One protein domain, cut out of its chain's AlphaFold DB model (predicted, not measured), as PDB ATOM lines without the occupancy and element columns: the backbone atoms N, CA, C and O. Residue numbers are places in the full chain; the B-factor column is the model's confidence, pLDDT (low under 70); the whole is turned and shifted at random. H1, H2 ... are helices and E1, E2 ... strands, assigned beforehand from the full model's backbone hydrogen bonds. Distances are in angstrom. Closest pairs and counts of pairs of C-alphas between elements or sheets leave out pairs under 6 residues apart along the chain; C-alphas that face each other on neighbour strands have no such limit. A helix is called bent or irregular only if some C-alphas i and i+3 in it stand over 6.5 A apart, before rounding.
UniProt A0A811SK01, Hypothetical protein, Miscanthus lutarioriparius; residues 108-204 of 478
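This is residues 108 to 204 of the 478 residues of the protein "Hypothetical protein" of Miscanthus lutarioriparius (UniProt A0A811SK01). A two-stranded hairpin, E1 and E2, with a bend in E2, sits between two helices, with H1 on one side of it and H5, with short H4 packed on it, on the other. The longest helix, H2, and then short H3 make a further side of the domain, and residues 168 to 175, of which 168 belongs to H3, stick out as a loop. The printed part has 97 residues with five named helices and two named strands, in the order H1, E1, E2, H2, H3, H4, H5; the strands are antiparallel and the class is mixed, helices and strands. The whole is compact, with a radius of gyration of the C-alphas of 13.7 A, and spans 39 by 32 by 25 A.

Start with H1, residues 108 to 114, and look on to E1, residues 122 to 128: their closest C-alphas, those of Gly 108 and Val 123, are 5.8 A apart. E1 forms a hairpin with E2, residues 131 to 139, antiparallel at 152 degrees between their directions; look for N 124 and O 137 at 2.8 A and N 133 and O 126 at 3.0 A, both within hydrogen-bond range. E2 bends by 74 degrees at residue 134. Next come H2, residues 144 to 159, and H3, residues 164 to 168; they are apart from each other, and neither touches any helix. Farther along, H4, residues 184 to 187, touches H5, residues 192 to 200, where the closest C-alphas, those of Tyr 187 and Gly 194, are 4.6 A apart. The closest C-alphas of H5 and E1, those of Pro 192 and Gly 128, are 5.5 A apart. H1 and H5 are apart. Every O i to N i+4 pair is within hydrogen-bond range in H1 and H5, but 7 of 12 in H2 and 0 of 1 in H3, where 1 of 2 O i to N i+3 pairs is within range; H4 is too short for an i+4 pair.

Find C-alpha 108 at (40.192, 43.886, -22.014), where H1 begins its 10.0 A. E1 covers 19.5 A and E2 21.1 A. From C-alpha 144 at (55.361, 27.415, -12.720), H2 runs 23.7 A; it is only just irregular, with C-alphas 151 and 154 at 6.53 A. H3 measures 8.1 A, H4 5.0 A and H5 12.2 A, ending at C-alpha 200 at (45.861, 28.166, -29.326).

The two C-alphas farthest apart, those of Asp 143 and Gln 172, are 39.0 A apart. The printed part has no cut. The link from H3 to H4, residues 169 to 183, is long. The mean pLDDT of the printed part is 77.6; residues 108 to 110 and 154 to 177 are under 70.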
ATOM      1  N   GLY A 108      39.086  44.702 -22.545       56.66
ATOM      2  CA  GLY A 108      40.192  43.886 -22.014       56.66
ATOM      3  C   GLY A 108      41.091  44.635 -21.024       56.66
ATOM      4  O   GLY A 108      41.561  44.059 -20.049       56.66
ATOM      5  N   GLY A 109      41.262  45.949 -21.206       60.38
ATOM      6  CA  GLY A 109      42.063  46.786 -20.304       60.38
ATOM      7  C   GLY A 109      41.478  46.955 -18.895       60.38
ATOM      8  O   GLY A 109      42.223  47.268 -17.969       60.38
ATOM      9  N   ILE A 110      40.168  46.748 -18.714       69.19
ATOM     10  CA  ILE A 110      39.521  46.791 -17.392       69.19
ATOM     11  C   ILE A 110      39.813  45.488 -16.640       69.19
ATOM     12  O   ILE A 110      40.308  45.539 -15.517       69.19
ATOM     13  N   LEU A 111      39.617  44.340 -17.298       71.88
ATOM     14  CA  LEU A 111      39.954  43.014 -16.763       71.88
ATOM     15  C   LEU A 111      41.450  42.886 -16.451       71.88
ATOM     16  O   LEU A 111      41.817  42.412 -15.383       71.88
ATOM     17  N   MET A 112      42.316  43.389 -17.335       77.94
ATOM     18  CA  MET A 112      43.766  43.397 -17.117       77.94
ATOM     19  C   MET A 112      44.164  44.188 -15.859       77.94
ATOM     20  O   MET A 112      45.060  43.771 -15.132       77.94
ATOM     21  N   LYS A 113      43.494  45.317 -15.577       77.50
ATOM     22  CA  LYS A 113      43.720  46.107 -14.353       77.50
ATOM     23  C   LYS A 113      43.169  45.417 -13.107       77.50
ATOM     24  O   LYS A 113      43.822  45.444 -12.075       77.50
ATOM     25  N   GLN A 114      41.986  44.812 -13.198       75.75
ATOM     26  CA  GLN A 114      41.364  44.096 -12.077       75.75
ATOM     27  C   GLN A 114      42.147  42.843 -11.679       75.75
ATOM     28  O   GLN A 114      42.184  42.491 -10.507       75.75
ATOM     29  N   LEU A 115      42.793  42.192 -12.645       80.31
ATOM     30  CA  LEU A 115      43.602  40.996 -12.429       80.31
ATOM     31  C   LEU A 115      45.099  41.307 -12.271       80.31
ATOM     32  O   LEU A 115      45.903  40.379 -12.272       80.31
ATOM     33  N   ALA A 116      45.493  42.577 -12.132       84.19
ATOM     34  CA  ALA A 116      46.900  42.990 -12.134       84.19
ATOM     35  C   ALA A 116      47.748  42.271 -11.069       84.19
ATOM     36  O   ALA A 116      48.887  41.893 -11.353       84.19
ATOM     37  N   ASP A 117      47.177  42.004  -9.890       83.94
ATOM     38  CA  ASP A 117      47.853  41.303  -8.789       83.94
ATOM     39  C   ASP A 117      48.239  39.859  -9.148       83.94
ATOM     40  O   ASP A 117      49.242  39.336  -8.661       83.94
ATOM     41  N   PHE A 118      47.501  39.239 -10.072       85.88
ATOM     42  CA  PHE A 118      47.780  37.898 -10.589       85.88
ATOM     43  C   PHE A 118      48.746  37.914 -11.779       85.88
ATOM     44  O   PHE A 118      49.102  36.861 -12.297       85.88
ATOM     45  N   LYS A 119      49.204  39.091 -12.221       89.12
ATOM     46  CA  LYS A 119      50.181  39.253 -13.310       89.12
ATOM     47  C   LYS A 119      49.810  38.479 -14.592       89.12
ATOM     48  O   LYS A 119      50.631  37.702 -15.090       89.12
ATOM     49  N   PRO A 120      48.593  38.658 -15.141       88.88
ATOM     50  CA  PRO A 120      48.258  38.109 -16.447       88.88
ATOM     51  C   PRO A 120      49.195  38.691 -17.511       88.88
ATOM     52  O   PRO A 120      49.621  39.842 -17.427       88.88
ATOM     53  N   VAL A 121      49.509  37.888 -18.522       90.06
ATOM     54  CA  VAL A 121      50.307  38.305 -19.683       90.06
ATOM     55  C   VAL A 121      49.409  38.961 -20.722       90.06
ATOM     56  O   VAL A 121      49.783  39.969 -21.320       90.06
ATOM     57  N   GLN A 122      48.212  38.408 -20.930       87.50
ATOM     58  CA  GLN A 122      47.295  38.874 -21.964       87.50
ATOM     59  C   GLN A 122      45.844  38.519 -21.624       87.50
ATOM     60  O   GLN A 122      45.578  37.482 -21.026       87.50
ATOM     61  N   VAL A 123      44.903  39.364 -22.046       86.31
ATOM     62  CA  VAL A 123      43.461  39.081 -22.004       86.31
ATOM     63  C   VAL A 123      42.902  39.205 -23.416       86.31
ATOM     64  O   VAL A 123      43.032  40.259 -24.041       86.31
ATOM     65  N   THR A 124      42.271  38.144 -23.912       87.38
ATOM     66  CA  THR A 124      41.750  38.056 -25.281       87.38
ATOM     67  C   THR A 124      40.252  37.786 -25.256       87.38
ATOM     68  O   THR A 124      39.802  36.811 -24.666       87.38
ATOM     69  N   ALA A 125      39.466  38.643 -25.903       85.69
ATOM     70  CA  ALA A 125      38.029  38.441 -26.075       85.69
ATOM     71  C   ALA A 125      37.744  37.286 -27.054       85.69
ATOM     72  O   ALA A 125      38.379  37.211 -28.106       85.69
ATOM     73  N   VAL A 126      36.774  36.426 -26.732       86.88
ATOM     74  CA  VAL A 126      36.369  35.291 -27.576       86.88
ATOM     75  C   VAL A 126      35.191  35.687 -28.466       86.88
ATOM     76  O   VAL A 126      34.169  36.193 -27.989       86.88
ATOM     77  N   TYR A 127      35.316  35.424 -29.765       84.69
ATOM     78  CA  TYR A 127      34.300  35.715 -30.774       84.69
ATOM     79  C   TYR A 127      33.783  34.414 -31.389       84.69
ATOM     80  O   TYR A 127      34.558  33.498 -31.648       84.69
ATOM     81  N   GLY A 128      32.472  34.345 -31.606       83.25
ATOM     82  CA  GLY A 128      31.807  33.284 -32.354       83.25
ATOM     83  C   GLY A 128      31.203  33.833 -33.644       83.25
ATOM     84  O   GLY A 128      31.358  35.012 -33.966       83.25
ATOM     85  N   ASP A 129      30.450  32.990 -34.343       81.69
ATOM     86  CA  ASP A 129      29.874  33.313 -35.658       81.69
ATOM     87  C   ASP A 129      28.896  34.508 -35.612       81.69
ATOM     88  O   ASP A 129      28.728  35.225 -36.595       81.69
ATOM     89  N   ASN A 130      28.324  34.787 -34.433       80.75
ATOM     90  CA  ASN A 130      27.390  35.890 -34.178       80.75
ATOM     91  C   ASN A 130      28.027  37.089 -33.437       80.75
ATOM     92  O   ASN A 130      27.312  37.933 -32.897       80.75
ATOM     93  N   GLY A 131      29.362  37.175 -33.386       83.50
ATOM     94  CA  GLY A 131      30.096  38.262 -32.729       83.50
ATOM     95  C   GLY A 131      30.652  37.901 -31.346       83.50
ATOM     96  O   GLY A 131      30.979  36.745 -31.071       83.50
ATOM     97  N   TYR A 132      30.845  38.904 -30.481       83.62
ATOM     98  CA  TYR A 132      31.460  38.711 -29.160       83.62
ATOM     99  C   TYR A 132      30.598  37.808 -28.271       83.62
ATOM    100  O   TYR A 132      29.417  38.073 -28.063       83.62
ATOM    101  N   THR A 133      31.208  36.761 -27.716       83.06
ATOM    102  CA  THR A 133      30.495  35.698 -26.983       83.06
ATOM    103  C   THR A 133      30.198  36.033 -25.524       83.06
ATOM    104  O   THR A 133      29.465  35.303 -24.866       83.06
ATOM    105  N   GLY A 134      30.774  37.116 -24.997       81.62
ATOM    106  CA  GLY A 134      30.742  37.426 -23.566       81.62
ATOM    107  C   GLY A 134      31.925  36.852 -22.780       81.62
ATOM    108  O   GLY A 134      32.158  37.304 -21.660       81.62
ATOM    109  N   TYR A 135      32.708  35.939 -23.366       85.50
ATOM    110  CA  TYR A 135      33.872  35.319 -22.727       85.50
ATOM    111  C   TYR A 135      35.189  36.024 -23.070       85.50
ATOM    112  O   TYR A 135      35.397  36.510 -24.185       85.50
ATOM    113  N   ALA A 136      36.119  36.015 -22.115       87.31
ATOM    114  CA  ALA A 136      37.497  36.446 -22.309       87.31
ATOM    115  C   ALA A 136      38.466  35.396 -21.746       87.31
ATOM    116  O   ALA A 136      38.268  34.886 -20.648       87.31
ATOM    117  N   ILE A 137      39.527  35.107 -22.496       89.38
ATOM    118  CA  ILE A 137      40.612  34.197 -22.121       89.38
ATOM    119  C   ILE A 137      41.726  35.020 -21.485       89.38
ATOM    120  O   ILE A 137      42.219  35.974 -22.093       89.38
ATOM    121  N   VAL A 138      42.148  34.638 -20.284       89.75
ATOM    122  CA  VAL A 138      43.281  35.251 -19.584       89.75
ATOM    123  C   VAL A 138      44.487  34.322 -19.694       89.75
ATOM    124  O   VAL A 138      44.453  33.191 -19.218       89.75
ATOM    125  N   LEU A 139      45.555  34.795 -20.332       90.94
ATOM    126  CA  LEU A 139      46.798  34.058 -20.543       90.94
ATOM    127  C   LEU A 139      47.836  34.447 -19.488       90.94
ATOM    128  O   LEU A 139      48.048  35.631 -19.217       90.94
ATOM    129  N   PHE A 140      48.527  33.445 -18.951       91.56
ATOM    130  CA  PHE A 140      49.634  33.590 -18.003       91.56
ATOM    131  C   PHE A 140      50.958  33.171 -18.642       91.56
ATOM    132  O   PHE A 140      50.997  32.657 -19.763       91.56
ATOM    133  N   THR A 141      52.065  33.415 -17.941       91.12
ATOM    134  CA  THR A 141      53.378  32.912 -18.352       91.12
ATOM    135  C   THR A 141      53.375  31.379 -18.376       91.12
ATOM    136  O   THR A 141      52.654  30.729 -17.625       91.12
ATOM    137  N   LYS A 142      54.180  30.782 -19.261       86.56
ATOM    138  CA  LYS A 142      54.235  29.319 -19.455       86.56
ATOM    139  C   LYS A 142      54.986  28.567 -18.342       86.56
ATOM    140  O   LYS A 142      55.202  27.367 -18.459       86.56
ATOM    141  N   ASP A 143      55.453  29.270 -17.315       85.25
ATOM    142  CA  ASP A 143      56.250  28.728 -16.219       85.25
ATOM    143  C   ASP A 143      55.391  28.390 -14.987       85.25
ATOM    144  O   ASP A 143      54.203  28.707 -14.903       85.25
ATOM    145  N   TRP A 144      56.014  27.760 -13.988       84.88
ATOM    146  CA  TRP A 144      55.361  27.415 -12.720       84.88
ATOM    147  C   TRP A 144      54.798  28.625 -11.968       84.88
ATOM    148  O   TRP A 144      53.831  28.497 -11.216       84.88
ATOM    149  N   ILE A 145      55.378  29.806 -12.185       88.00
ATOM    150  CA  ILE A 145      54.891  31.062 -11.616       88.00
ATOM    151  C   ILE A 145      53.559  31.441 -12.270       88.00
ATOM    152  O   ILE A 145      52.600  31.741 -11.560       88.00
ATOM    153  N   GLY A 146      53.469  31.374 -13.599       89.75
ATOM    154  CA  GLY A 146      52.236  31.639 -14.336       89.75
ATOM    155  C   GLY A 146      51.120  30.659 -13.992       89.75
ATOM    156  O   GLY A 146      49.996  31.093 -13.743       89.75
ATOM    157  N   PHE A 147      51.436  29.366 -13.870       87.81
ATOM    158  CA  PHE A 147      50.477  28.356 -13.411       87.81
ATOM    159  C   PHE A 147      49.959  28.653 -11.996       87.81
ATOM    160  O   PHE A 147      48.748  28.676 -11.773       87.81
ATOM    161  N   LYS A 148      50.853  28.962 -11.043       87.75
ATOM    162  CA  LYS A 148      50.477  29.339  -9.670       87.75
ATOM    163  C   LYS A 148      49.582  30.580  -9.642       87.75
ATOM    164  O   LYS A 148      48.603  30.626  -8.894       87.75
ATOM    165  N   ASN A 149      49.908  31.578 -10.458       89.38
ATOM    166  CA  ASN A 149      49.134  32.808 -10.557       89.38
ATOM    167  C   ASN A 149      47.728  32.553 -11.123       89.38
ATOM    168  O   ASN A 149      46.749  33.020 -10.543       89.38
ATOM    169  N   ALA A 150      47.620  31.759 -12.193       88.38
ATOM    170  CA  ALA A 150      46.347  31.354 -12.788       88.38
ATOM    171  C   ALA A 150      45.479  30.560 -11.797       88.38
ATOM    172  O   ALA A 150      44.290  30.831 -11.644       88.38
ATOM    173  N   PHE A 151      46.089  29.620 -11.070       85.00
ATOM    174  CA  PHE A 151      45.413  28.781 -10.078       85.00
ATOM    175  C   PHE A 151      44.865  29.574  -8.880       85.00
ATOM    176  O   PHE A 151      43.912  29.151  -8.228       85.00
ATOM    177  N   SER A 152      45.431  30.751  -8.604       82.06
ATOM    178  CA  SER A 152      44.995  31.614  -7.501       82.06
ATOM    179  C   SER A 152      43.738  32.433  -7.840       82.06
ATOM    180  O   SER A 152      43.057  32.904  -6.933       82.06
ATOM    181  N   ILE A 153      43.389  32.591  -9.124       77.25
ATOM    182  CA  ILE A 153      42.245  33.414  -9.556       77.25
ATOM    183  C   ILE A 153      40.892  32.813  -9.162       77.25
ATOM    184  O   ILE A 153      40.075  33.539  -8.597       77.25
ATOM    185  N   PRO A 154      40.611  31.516  -9.392       69.81
ATOM    186  CA  PRO A 154      39.338  30.921  -8.984       69.81
ATOM    187  C   PRO A 154      39.071  31.030  -7.475       69.81
ATOM    188  O   PRO A 154      37.918  31.139  -7.064       69.81
ATOM    189  N   GLN A 155      40.122  31.063  -6.644       66.69
ATOM    190  CA  GLN A 155      39.992  31.248  -5.193       66.69
ATOM    191  C   GLN A 155      39.397  32.623  -4.840       66.69
ATOM    192  O   GLN A 155      38.594  32.720  -3.913       66.69
ATOM    193  N   LEU A 156      39.696  33.668  -5.624       64.81
ATOM    194  CA  LEU A 156      39.092  35.001  -5.482       64.81
ATOM    195  C   LEU A 156      37.565  34.958  -5.683       64.81
ATOM    196  O   LEU A 156      36.810  35.610  -4.961       64.81
ATOM    197  N   PHE A 157      37.096  34.155  -6.638       61.47
ATOM    198  CA  PHE A 157      35.671  34.029  -6.962       61.47
ATOM    199  C   PHE A 157      34.926  33.058  -6.029       61.47
ATOM    200  O   PHE A 157      33.740  33.257  -5.758       61.47
ATOM    201  N   GLN A 158      35.619  32.067  -5.455       51.94
ATOM    202  CA  GLN A 158      35.060  31.176  -4.427       51.94
ATOM    203  C   GLN A 158      34.776  31.900  -3.101       51.94
ATOM    204  O   GLN A 158      33.713  31.691  -2.518       51.94
ATOM    205  N   VAL A 159      35.666  32.794  -2.647       50.22
ATOM    206  CA  VAL A 159      35.468  33.595  -1.415       50.22
ATOM    207  C   VAL A 159      34.281  34.562  -1.543       50.22
ATOM    208  O   VAL A 159      33.639  34.897  -0.551       50.22
ATOM    209  N   THR A 160      33.928  34.955  -2.767       48.56
ATOM    210  CA  THR A 160      32.848  35.911  -3.060       48.56
ATOM    211  C   THR A 160      31.492  35.221  -3.338       48.56
ATOM    212  O   THR A 160      30.575  35.834  -3.878       48.56
ATOM    213  N   THR A 161      31.326  33.943  -2.955       44.91
ATOM    214  CA  THR A 161      30.112  33.110  -3.162       44.91
ATOM    215  C   THR A 161      29.653  32.959  -4.623       44.91
ATOM    216  O   THR A 161      28.456  32.925  -4.890       44.91
ATOM    217  N   LEU A 162      30.568  32.857  -5.595       53.97
ATOM    218  CA  LEU A 162      30.215  32.756  -7.022       53.97
ATOM    219  C   LEU A 162      31.180  31.825  -7.792       53.97
ATOM    220  O   LEU A 162      31.888  32.243  -8.704       53.97
ATOM    221  N   GLY A 163      31.222  30.546  -7.400       54.78
ATOM    222  CA  GLY A 163      31.926  29.478  -8.129       54.78
ATOM    223  C   GLY A 163      31.129  28.895  -9.310       54.78
ATOM    224  O   GLY A 163      29.975  29.252  -9.535       54.78
ATOM    225  N   GLU A 164      31.747  27.957 -10.041       47.88
ATOM    226  CA  GLU A 164      31.277  27.323 -11.295       47.88
ATOM    227  C   GLU A 164      29.826  26.783 -11.248       47.88
ATOM    228  O   GLU A 164      29.102  26.825 -12.242       47.88
ATOM    229  N   THR A 165      29.352  26.357 -10.072       48.34
ATOM    230  CA  THR A 165      27.975  25.885  -9.844       48.34
ATOM    231  C   THR A 165      26.911  26.983  -9.965       48.34
ATOM    232  O   THR A 165      25.773  26.677 -10.312       48.34
ATOM    233  N   GLY A 166      27.262  28.258  -9.769       49.56
ATOM    234  CA  GLY A 166      26.334  29.391  -9.890       49.56
ATOM    235  C   GLY A 166      25.990  29.778 -11.335       49.56
ATOM    236  O   GLY A 166      24.971  30.428 -11.571       49.56
ATOM    237  N   LEU A 167      26.793  29.351 -12.320       50.06
ATOM    238  CA  LEU A 167      26.598  29.700 -13.734       50.06
ATOM    239  C   LEU A 167      25.310  29.086 -14.312       50.06
ATOM    240  O   LEU A 167      24.676  29.675 -15.186       50.06
ATOM    241  N   LYS A 168      24.907  27.909 -13.817       49.97
ATOM    242  CA  LYS A 168      23.732  27.176 -14.316       49.97
ATOM    243  C   LYS A 168      22.407  27.667 -13.717       49.97
ATOM    244  O   LYS A 168      21.357  27.410 -14.302       49.97
ATOM    245  N   GLU A 169      22.445  28.387 -12.596       47.41
ATOM    246  CA  GLU A 169      21.249  28.778 -11.831       47.41
ATOM    247  C   GLU A 169      20.894  30.273 -11.930       47.41
ATOM    248  O   GLU A 169      19.777  30.668 -11.594       47.41
ATOM    249  N   ALA A 170      21.778  31.121 -12.463       50.72
ATOM    250  CA  ALA A 170      21.538  32.559 -12.567       50.72
ATOM    251  C   ALA A 170      20.664  32.933 -13.785       50.72
ATOM    252  O   ALA A 170      21.148  33.374 -14.828       50.72
ATOM    253  N   LYS A 171      19.339  32.804 -13.648       46.16
ATOM    254  CA  LYS A 171      18.383  33.485 -14.533       46.16
ATOM    255  C   LYS A 171      18.161  34.923 -14.042       46.16
ATOM    256  O   LYS A 171      17.624  35.131 -12.966       46.16
ATOM    257  N   GLN A 172      18.509  35.874 -14.913       45.16
ATOM    258  CA  GLN A 172      18.198  37.317 -14.899       45.16
ATOM    259  C   GLN A 172      19.060  38.258 -14.025       45.16
ATOM    260  O   GLN A 172      19.097  38.194 -12.805       45.16
ATOM    261  N   HIS A 173      19.688  39.203 -14.744       44.88
ATOM    262  CA  HIS A 173      20.259  40.496 -14.338       44.88
ATOM    263  C   HIS A 173      21.216  40.544 -13.139       44.88
ATOM    264  O   HIS A 173      20.828  40.993 -12.064       44.88
ATOM    265  N   VAL A 174      22.516  40.276 -13.360       41.34
ATOM    266  CA  VAL A 174      23.545  40.712 -12.400       41.34
ATOM    267  C   VAL A 174      24.887  41.119 -13.032       41.34
ATOM    268  O   VAL A 174      25.336  40.571 -14.033       41.34
ATOM    269  N   LYS A 175      25.504  42.133 -12.417       55.28
ATOM    270  CA  LYS A 175      26.676  42.931 -12.813       55.28
ATOM    271  C   LYS A 175      27.997  42.302 -12.313       55.28
ATOM    272  O   LYS A 175      28.814  43.008 -11.727       55.28
ATOM    273  N   TYR A 176      28.177  40.989 -12.474       60.50
ATOM    274  CA  TYR A 176      29.335  40.248 -11.945       60.50
ATOM    275  C   TYR A 176      30.117  39.520 -13.046       60.50
ATOM    276  O   TYR A 176      29.538  39.057 -14.026       60.50
ATOM    277  N   VAL A 177      31.440  39.441 -12.876       66.62
ATOM    278  CA  VAL A 177      32.359  38.661 -13.720       66.62
ATOM    279  C   VAL A 177      32.655  37.350 -13.000       66.62
ATOM    280  O   VAL A 177      32.946  37.366 -11.807       66.62
ATOM    281  N   PHE A 178      32.603  36.240 -13.729       72.31
ATOM    282  CA  PHE A 178      32.958  34.909 -13.239       72.31
ATOM    283  C   PHE A 178      34.247  34.448 -13.917       72.31
ATOM    284  O   PHE A 178      34.480  34.780 -15.081       72.31
ATOM    285  N   GLY A 179      35.074  33.682 -13.206       78.50
ATOM    286  CA  GLY A 179      36.320  33.148 -13.748       78.50
ATOM    287  C   GLY A 179      36.684  31.797 -13.144       78.50
ATOM    288  O   GLY A 179      36.613  31.611 -11.930       78.50
ATOM    289  N   TRP A 180      37.097  30.868 -14.002       84.75
ATOM    290  CA  TRP A 180      37.634  29.560 -13.635       84.75
ATOM    291  C   TRP A 180      38.901  29.269 -14.440       84.75
ATOM    292  O   TRP A 180      39.205  29.942 -15.427       84.75
ATOM    293  N   LEU A 181      39.671  28.288 -13.977       88.38
ATOM    294  CA  LEU A 181      40.812  27.777 -14.723       88.38
ATOM    295  C   LEU A 181      40.289  26.835 -15.809       88.38
ATOM    296  O   LEU A 181      39.565  25.901 -15.470       88.38
ATOM    297  N   ALA A 182      40.670  27.069 -17.065       90.06
ATOM    298  CA  ALA A 182      40.294  26.201 -18.176       90.06
ATOM    299  C   ALA A 182      40.879  24.792 -17.987       90.06
ATOM    300  O   ALA A 182      42.084  24.645 -17.757       90.06
ATOM    301  N   LYS A 183      40.023  23.773 -18.072       90.50
ATOM    302  CA  LYS A 183      40.374  22.355 -17.902       90.50
ATOM    303  C   LYS A 183      40.148  21.566 -19.192       90.50
ATOM    304  O   LYS A 183      39.840  22.123 -20.244       90.50
ATOM    305  N   GLU A 184      40.328  20.251 -19.109       92.44
ATOM    306  CA  GLU A 184      40.097  19.320 -20.212       92.44
ATOM    307  C   GLU A 184      38.677  19.434 -20.783       92.44
ATOM    308  O   GLU A 184      38.507  19.363 -22.000       92.44
ATOM    309  N   GLU A 185      37.674  19.658 -19.932       92.38
ATOM    310  CA  GLU A 185      36.279  19.803 -20.346       92.38
ATOM    311  C   GLU A 185      36.063  21.060 -21.198       92.38
ATOM    312  O   GLU A 185      35.413  20.979 -22.240       92.38
ATOM    313  N   ASP A 186      36.651  22.195 -20.798       91.88
ATOM    314  CA  ASP A 186      36.600  23.448 -21.565       91.88
ATOM    315  C   ASP A 186      37.396  23.333 -22.870       91.88
ATOM    316  O   ASP A 186      37.000  23.871 -23.895       91.88
ATOM    317  N   TYR A 187      38.532  22.629 -22.851       92.75
ATOM    318  CA  TYR A 187      39.381  22.443 -24.030       92.75
ATOM    319  C   TYR A 187      38.708  21.584 -25.108       92.75
ATOM    320  O   TYR A 187      38.876  21.836 -26.300       92.75
ATOM    321  N   LYS A 188      37.965  20.552 -24.689       92.94
ATOM    322  CA  LYS A 188      37.292  19.591 -25.577       92.94
ATOM    323  C   LYS A 188      35.867  20.003 -25.960       92.94
ATOM    324  O   LYS A 188      35.201  19.238 -26.659       92.94
ATOM    325  N   SER A 189      35.380  21.154 -25.499       92.50
ATOM    326  CA  SER A 189      34.040  21.618 -25.846       92.50
ATOM    327  C   SER A 189      33.963  22.083 -27.308       92.50
ATOM    328  O   SER A 189      34.937  22.561 -27.890       92.50
ATOM    329  N   ASP A 190      32.783  21.948 -27.917       91.00
ATOM    330  CA  ASP A 190      32.514  22.406 -29.295       91.00
ATOM    331  C   ASP A 190      32.084  23.889 -29.354       91.00
ATOM    332  O   ASP A 190      31.734  24.442 -30.399       91.00
ATOM    333  N   ASP A 191      32.085  24.572 -28.210       90.81
ATOM    334  CA  ASP A 191      31.731  25.984 -28.138       90.81
ATOM    335  C   ASP A 191      32.890  26.888 -28.638       90.81
ATOM    336  O   ASP A 191      34.017  26.432 -28.872       90.81
ATOM    337  N   PRO A 192      32.653  28.196 -28.863       90.19
ATOM    338  CA  PRO A 192      33.712  29.112 -29.293       90.19
ATOM    339  C   PRO A 192      34.925  29.188 -28.348       90.19
ATOM    340  O   PRO A 192      36.015  29.522 -28.810       90.19
ATOM    341  N   VAL A 193      34.760  28.896 -27.052       88.94
ATOM    342  CA  VAL A 193      35.845  28.873 -26.061       88.94
ATOM    343  C   VAL A 193      36.698  27.619 -26.261       88.94
ATOM    344  O   VAL A 193      37.913  27.755 -26.389       88.94
ATOM    345  N   GLY A 194      36.099  26.436 -26.397       91.38
ATOM    346  CA  GLY A 194      36.828  25.189 -26.663       91.38
ATOM    347  C   GLY A 194      37.541  25.180 -28.014       91.38
ATOM    348  O   GLY A 194      38.723  24.826 -28.098       91.38
ATOM    349  N   ARG A 195      36.910  25.718 -29.069       91.19
ATOM    350  CA  ARG A 195      37.576  25.941 -30.370       91.19
ATOM    351  C   ARG A 195      38.758  26.907 -30.260       91.19
ATOM    352  O   ARG A 195      39.798  26.688 -30.887       91.19
ATOM    353  N   PHE A 196      38.631  27.965 -29.455       91.56
ATOM    354  CA  PHE A 196      39.733  28.895 -29.206       91.56
ATOM    355  C   PHE A 196      40.879  28.219 -28.440       91.56
ATOM    356  O   PHE A 196      42.035  28.366 -28.835       91.56
ATOM    357  N   LEU A 197      40.577  27.476 -27.373       92.12
ATOM    358  CA  LEU A 197      41.570  26.797 -26.538       92.12
ATOM    359  C   LEU A 197      42.348  25.738 -27.326       92.12
ATOM    360  O   LEU A 197      43.576  25.755 -27.303       92.12
ATOM    361  N   SER A 198      41.655  24.886 -28.084       91.81
ATOM    362  CA  SER A 198      42.282  23.848 -28.915       91.81
ATOM    363  C   SER A 198      43.116  24.396 -30.072       91.81
ATOM    364  O   SER A 198      44.140  23.815 -30.419       91.81
ATOM    365  N   SER A 199      42.744  25.552 -30.628       91.44
ATOM    366  CA  SER A 199      43.526  26.202 -31.691       91.44
ATOM    367  C   SER A 199      44.778  26.925 -31.177       91.44
ATOM    368  O   SER A 199      45.684  27.201 -31.961       91.44
ATOM    369  N   ASN A 200      44.826  27.287 -29.889       88.06
ATOM    370  CA  ASN A 200      45.861  28.166 -29.326       88.06
ATOM    371  C   ASN A 200      46.660  27.538 -28.170       88.06
ATOM    372  O   ASN A 200      47.520  28.209 -27.592       88.06
ATOM    373  N   GLY A 201      46.402  26.280 -27.821       87.19
ATOM    374  CA  GLY A 201      47.065  25.603 -26.715       87.19
ATOM    375  C   GLY A 201      47.023  24.084 -26.819       87.19
ATOM    376  O   GLY A 201      46.222  23.505 -27.550       87.19
ATOM    377  N   ASP A 202      47.885  23.455 -26.027       90.25
ATOM    378  CA  ASP A 202      47.960  22.008 -25.865       90.25
ATOM    379  C   ASP A 202      47.487  21.640 -24.456       90.25
ATOM    380  O   ASP A 202      47.870  22.290 -23.476       90.25
ATOM    381  N   LEU A 203      46.680  20.585 -24.342       90.31
ATOM    382  CA  LEU A 203      46.298  20.027 -23.048       90.31
ATOM    383  C   LEU A 203      47.476  19.218 -22.481       90.31
ATOM    384  O   LEU A 203      47.931  18.267 -23.112       90.31
ATOM    385  N   LYS A 204      47.958  19.594 -21.292       89.25
ATOM    386  CA  LYS A 204      49.019  18.883 -20.560       89.25
ATOM    387  C   LYS A 204      48.593  18.594 -19.130       89.25
ATOM    388  O   LYS A 204      47.917  19.412 -18.504       89.25
TER     389      LYS A 204